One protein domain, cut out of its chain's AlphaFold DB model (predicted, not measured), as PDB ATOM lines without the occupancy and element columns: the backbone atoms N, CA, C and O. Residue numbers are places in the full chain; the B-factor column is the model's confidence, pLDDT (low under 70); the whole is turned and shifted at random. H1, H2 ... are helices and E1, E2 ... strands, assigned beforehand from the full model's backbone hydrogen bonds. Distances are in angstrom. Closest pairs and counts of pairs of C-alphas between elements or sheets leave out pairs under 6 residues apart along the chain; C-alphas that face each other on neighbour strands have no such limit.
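AT A GLANCE: This is residues 226 to 268 of the 269 residues of the protein "Hypothetical protein" of Rotaria sordida (UniProt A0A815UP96). A two-stranded hairpin, E1 and E2, stands at one end of an open, flat arc, and a short helix, H1, stands at the other. The long link between them, residues 235 to 249, spans the distance, and the space between helix and hairpin is empty. The printed part has 43 residues, with one named helix and two named strands in the order H1, E1, E2; the sheet has the order E1 - E2 and is antiparallel, and the class is mixed, helices and strands. The whole is extended, with a radius of gyration of the C-alphas of 17.4 A and spans of 43 by 26 by 11 A.

IN THESE COORDINATES: E1 is residues 250 to 256, 17.7 A from first to last C-alpha, and begins with C-alpha 250 at (124.470, 183.435, 142.697). E2 is residues 261 to 267, 17.8 A long, and ends with C-alpha 267 at (126.450, 187.830, 145.036). H1 is residues 226 to 234, 12.4 A long, with C-alpha 226 at (116.997, 189.346, 173.206).

HOW THE PARTS SIT: E1 and E2 are antiparallel neighbours and form a hairpin, with 144 degrees between their N-to-C directions. The C-alphas of Tyr 255 and Phe 262, which face each other, are 4.6 A apart. N 252 and O 265, at 2.9 A, and N 265 and O 252, at 2.7 A, are within hydrogen-bond range. H1 and E2 are apart. In H1 every O i to N i+4 pair is within hydrogen-bond range.

THE WHOLE: The two C-alphas farthest apart, those of Asp 236 and Asn 260, are 43.0 A from each other. The link from H1 to E1, 15 residues, is long, and within it residues 241 to 246 stand free; the link from E1 to E2, 4 residues, is tight. The printed part has no cut. The mean pLDDT of the printed part is 79.0, and residues 264 to 268 are under 70.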
ATOM      1  N   ASP A 226     116.772 188.500 172.026       85.38
ATOM      2  CA  ASP A 226     116.997 189.346 173.206       85.38
ATOM      3  C   ASP A 226     117.149 190.827 172.848       85.38
ATOM      4  O   ASP A 226     116.598 191.708 173.515       85.38
ATOM      5  N   THR A 227     117.860 191.116 171.756       83.62
ATOM      6  CA  THR A 227     118.033 192.483 171.254       83.62
ATOM      7  C   THR A 227     116.707 193.041 170.743       83.62
ATOM      8  O   THR A 227     116.377 194.196 171.023       83.62
ATOM      9  N   LEU A 228     115.915 192.217 170.044       84.06
ATOM     10  CA  LEU A 228     114.577 192.594 169.589       84.06
ATOM     11  C   LEU A 228     113.651 192.886 170.779       84.06
ATOM     12  O   LEU A 228     113.011 193.934 170.811       84.06
ATOM     13  N   LYS A 229     113.642 192.010 171.790       84.88
ATOM     14  CA  LYS A 229     112.834 192.150 173.006       84.88
ATOM     15  C   LYS A 229     113.178 193.429 173.768       84.88
ATOM     16  O   LYS A 229     112.279 194.176 174.137       84.88
ATOM     17  N   ARG A 230     114.469 193.743 173.920       86.88
ATOM     18  CA  ARG A 230     114.922 195.007 174.526       86.88
ATOM     19  C   ARG A 230     114.408 196.224 173.756       86.88
ATOM     20  O   ARG A 230     113.921 197.176 174.359       86.88
ATOM     21  N   LYS A 231     114.478 196.187 172.421       85.31
ATOM     22  CA  LYS A 231     113.980 197.268 171.555       85.31
ATOM     23  C   LYS A 231     112.456 197.415 171.625       85.31
ATOM     24  O   LYS A 231     111.949 198.518 171.450       85.31
ATOM     25  N   PHE A 232     111.741 196.326 171.879       87.25
ATOM     26  CA  PHE A 232     110.290 196.314 172.048       87.25
ATOM     27  C   PHE A 232     109.882 196.963 173.366       87.25
ATOM     28  O   PHE A 232     109.047 197.862 173.354       87.25
ATOM     29  N   SER A 233     110.560 196.606 174.460       86.88
ATOM     30  CA  SER A 233     110.366 197.240 175.767       86.88
ATOM     31  C   SER A 233     110.668 198.742 175.749       86.88
ATOM     32  O   SER A 233     109.963 199.506 176.390       86.88
ATOM     33  N   LEU A 234     111.681 199.178 174.993       88.31
ATOM     34  CA  LEU A 234     112.029 200.600 174.872       88.31
ATOM     35  C   LEU A 234     111.014 201.426 174.067       88.31
ATOM     36  O   LEU A 234     110.912 202.626 174.285       88.31
ATOM     37  N   ASN A 235     110.300 200.808 173.125       85.75
ATOM     38  CA  ASN A 235     109.367 201.501 172.226       85.75
ATOM     39  C   ASN A 235     107.895 201.203 172.546       85.75
ATOM     40  O   ASN A 235     107.033 201.472 171.710       85.75
ATOM     41  N   ASP A 236     107.634 200.591 173.703       87.19
ATOM     42  CA  ASP A 236     106.311 200.167 174.166       87.19
ATOM     43  C   ASP A 236     105.533 199.338 173.120       87.19
ATOM     44  O   ASP A 236     104.333 199.496 172.892       87.19
ATOM     45  N   LYS A 237     106.255 198.450 172.417       84.56
ATOM     46  CA  LYS A 237     105.692 197.553 171.397       84.56
ATOM     47  C   LYS A 237     105.608 196.130 171.917       84.56
ATOM     48  O   LYS A 237     106.561 195.603 172.481       84.56
ATOM     49  N   THR A 238     104.487 195.477 171.642       82.00
ATOM     50  CA  THR A 238     104.192 194.117 172.118       82.00
ATOM     51  C   THR A 238     104.168 193.067 171.011       82.00
ATOM     52  O   THR A 238     104.296 191.883 171.309       82.00
ATOM     53  N   ILE A 239     104.033 193.467 169.740       83.69
ATOM     54  CA  ILE A 239     103.844 192.545 168.608       83.69
ATOM     55  C   ILE A 239     104.754 192.929 167.432       83.69
ATOM     56  O   ILE A 239     104.906 194.106 167.105       83.69
ATOM     57  N   ALA A 240     105.357 191.914 166.807       82.00
ATOM     58  CA  ALA A 240     106.136 192.007 165.574       82.00
ATOM     59  C   ALA A 240     105.517 191.087 164.519       82.00
ATOM     60  O   ALA A 240     105.123 189.971 164.849       82.00
ATOM     61  N   PHE A 241     105.508 191.516 163.260       85.38
ATOM     62  CA  PHE A 241     105.248 190.634 162.125       85.38
ATOM     63  C   PHE A 241     106.549 190.448 161.349       85.38
ATOM     64  O   PHE A 241     107.237 191.425 161.053       85.38
ATOM     65  N   CYS A 242     106.882 189.199 161.034       80.69
ATOM     66  CA  CYS A 242     108.017 188.845 160.194       80.69
ATOM     67  C   CYS A 242     107.473 188.241 158.901       80.69
ATOM     68  O   CYS A 242     106.676 187.308 158.945       80.69
ATOM     69  N   ALA A 243     107.896 188.790 157.769       86.69
ATOM     70  CA  ALA A 243     107.683 188.201 156.460       86.69
ATOM     71  C   ALA A 243     109.051 187.782 155.922       86.69
ATOM     72  O   ALA A 243     110.008 188.552 156.013       86.69
ATOM     73  N   GLU A 244     109.136 186.562 155.407       83.81
ATOM     74  CA  GLU A 244     110.337 186.023 154.784       83.81
ATOM     75  C   GLU A 244     110.076 185.868 153.288       83.81
ATOM     76  O   GLU A 244     109.015 185.394 152.882       83.81
ATOM     77  N   ASP A 245     111.046 186.287 152.484       86.25
ATOM     78  CA  ASP A 245     111.070 186.056 151.048       86.25
ATOM     79  C   ASP A 245     112.454 185.523 150.657       86.25
ATOM     80  O   ASP A 245     113.483 185.953 151.187       86.25
ATOM     81  N   CYS A 246     112.480 184.571 149.731       81.00
ATOM     82  CA  CYS A 246     113.696 183.899 149.297       81.00
ATOM     83  C   CYS A 246     114.284 184.633 148.090       81.00
ATOM     84  O   CYS A 246     113.919 184.372 146.944       81.00
ATOM     85  N   THR A 247     115.241 185.531 148.336       80.25
ATOM     86  CA  THR A 247     115.949 186.222 147.249       80.25
ATOM     87  C   THR A 247     116.935 185.267 146.559       80.25
ATOM     88  O   THR A 247     117.807 184.704 147.227       80.25
ATOM     89  N   PRO A 248     116.854 185.071 145.227       78.25
ATOM     90  CA  PRO A 248     117.801 184.230 144.507       78.25
ATOM     91  C   PRO A 248     119.193 184.872 144.498       78.25
ATOM     92  O   PRO A 248     119.368 186.021 144.096       78.25
ATOM     93  N   VAL A 249     120.197 184.097 144.896       78.31
ATOM     94  CA  VAL A 249     121.604 184.510 144.980       78.31
ATOM     95  C   VAL A 249     122.466 183.636 144.081       78.31
ATOM     96  O   VAL A 249     122.205 182.443 143.922       78.31
ATOM     97  N   ILE A 250     123.507 184.217 143.477       81.88
ATOM     98  CA  ILE A 250     124.470 183.435 142.697       81.88
ATOM     99  C   ILE A 250     125.431 182.752 143.680       81.88
ATOM    100  O   ILE A 250     126.114 183.464 144.425       81.88
ATOM    101  N   PRO A 251     125.520 181.408 143.685       75.62
ATOM    102  CA  PRO A 251     126.445 180.700 144.553       75.62
ATOM    103  C   PRO A 251     127.875 180.998 144.112       75.62
ATOM    104  O   PRO A 251     128.269 180.740 142.974       75.62
ATOM    105  N   THR A 252     128.660 181.550 145.025       80.38
ATOM    106  CA  THR A 252     130.097 181.760 144.845       80.38
ATOM    107  C   THR A 252     130.832 181.141 146.025       80.38
ATOM    108  O   THR A 252     130.257 180.974 147.093       80.38
ATOM    109  N   ILE A 253     132.091 180.754 145.850       81.81
ATOM    110  CA  ILE A 253     132.935 180.327 146.970       81.81
ATOM    111  C   ILE A 253     133.864 181.494 147.277       81.81
ATOM    112  O   ILE A 253     134.639 181.907 146.413       81.81
ATOM    113  N   THR A 254     133.770 182.038 148.486       80.44
ATOM    114  CA  THR A 254     134.659 183.089 148.982       80.44
ATOM    115  C   THR A 254     135.525 182.534 150.098       80.44
ATOM    116  O   THR A 254     135.060 181.843 151.002       80.44
ATOM    117  N   TYR A 255     136.817 182.825 150.019       82.00
ATOM    118  CA  TYR A 255     137.755 182.503 151.081       82.00
ATOM    119  C   TYR A 255     137.774 183.647 152.097       82.00
ATOM    120  O   TYR A 255     138.036 184.794 151.729       82.00
ATOM    121  N   ASN A 256     137.500 183.336 153.361       75.38
ATOM    122  CA  ASN A 256     137.644 184.267 154.470       75.38
ATOM    123  C   ASN A 256     139.016 184.054 155.120       75.38
ATOM    124  O   ASN A 256     139.262 183.034 155.766       75.38
ATOM    125  N   ALA A 257     139.912 185.027 154.944       76.62
ATOM    126  CA  ALA A 257     141.269 184.960 155.479       76.62
ATOM    127  C   ALA A 257     141.314 185.021 157.016       76.62
ATOM    128  O   ALA A 257     142.214 184.441 157.616       76.62
ATOM    129  N   THR A 258     140.343 185.682 157.652       73.19
ATOM    130  CA  THR A 258     140.291 185.871 159.109       73.19
ATOM    131  C   THR A 258     139.917 184.583 159.834       73.19
ATOM    132  O   THR A 258     140.536 184.238 160.836       73.19
ATOM    133  N   SER A 259     138.930 183.843 159.325       73.94
ATOM    134  CA  SER A 259     138.525 182.551 159.893       73.94
ATOM    135  C   SER A 259     139.248 181.359 159.261       73.94
ATOM    136  O   SER A 259     139.074 180.239 159.732       73.94
ATOM    137  N   ASN A 260     140.057 181.581 158.215       80.12
ATOM    138  CA  ASN A 260     140.716 180.539 157.422       80.12
ATOM    139  C   ASN A 260     139.715 179.478 156.920       80.12
ATOM    140  O   ASN A 260     139.942 178.272 157.022       80.12
ATOM    141  N   THR A 261     138.564 179.933 156.417       78.81
ATOM    142  CA  THR A 261     137.485 179.053 155.941       78.81
ATOM    143  C   THR A 261     137.010 179.445 154.549       78.81
ATOM    144  O   THR A 261     137.049 180.610 154.153       78.81
ATOM    145  N   PHE A 262     136.540 178.449 153.798       78.94
ATOM    146  CA  PHE A 262     135.793 178.670 152.566       78.94
ATOM    147  C   PHE A 262     134.313 178.764 152.911       78.94
ATOM    148  O   PHE A 262     133.702 177.782 153.331       78.94
ATOM    149  N   THR A 263     133.742 179.945 152.732       71.69
ATOM    150  CA  THR A 263     132.314 180.181 152.923       71.69
ATOM    151  C   THR A 263     131.616 180.237 151.566       71.69
ATOM    152  O   THR A 263     132.147 180.849 150.633       71.69
ATOM    153  N   PRO A 264     130.420 179.643 151.421       64.88
ATOM    154  CA  PRO A 264     129.553 179.940 150.291       64.88
ATOM    155  C   PRO A 264     129.184 181.430 150.341       64.88
ATOM    156  O   PRO A 264     128.441 181.869 151.213       64.88
ATOM    157  N   GLY A 265     129.752 182.222 149.441       60.38
ATOM    158  CA  GLY A 265     129.446 183.631 149.260       60.38
ATOM    159  C   GLY A 265     128.222 183.818 148.371       60.38
ATOM    160  O   GLY A 265     127.977 183.052 147.433       60.38
ATOM    161  N   GLN A 266     127.470 184.877 148.635       57.81
ATOM    162  CA  GLN A 266     126.299 185.258 147.857       57.81
ATOM    163  C   GLN A 266     126.603 186.569 147.133       57.81
ATOM    164  O   GLN A 266     126.938 187.567 147.766       57.81
ATOM    165  N   LYS A 267     126.507 186.578 145.798       52.81
ATOM    166  CA  LYS A 267     126.450 187.830 145.036       52.81
ATOM    167  C   LYS A 267     125.000 188.111 144.668       52.81
ATOM    168  O   LYS A 267     124.352 187.270 144.037       52.81
ATOM    169  N   PHE A 268     124.515 189.282 145.072       49.94
ATOM    170  CA  PHE A 268     123.248 189.823 144.594       49.94
ATOM    171  C   PHE A 268     123.395 190.187 143.115       49.94
ATOM    172  O   PHE A 268     124.465 190.629 142.686       49.94
TER     173      PHE A 268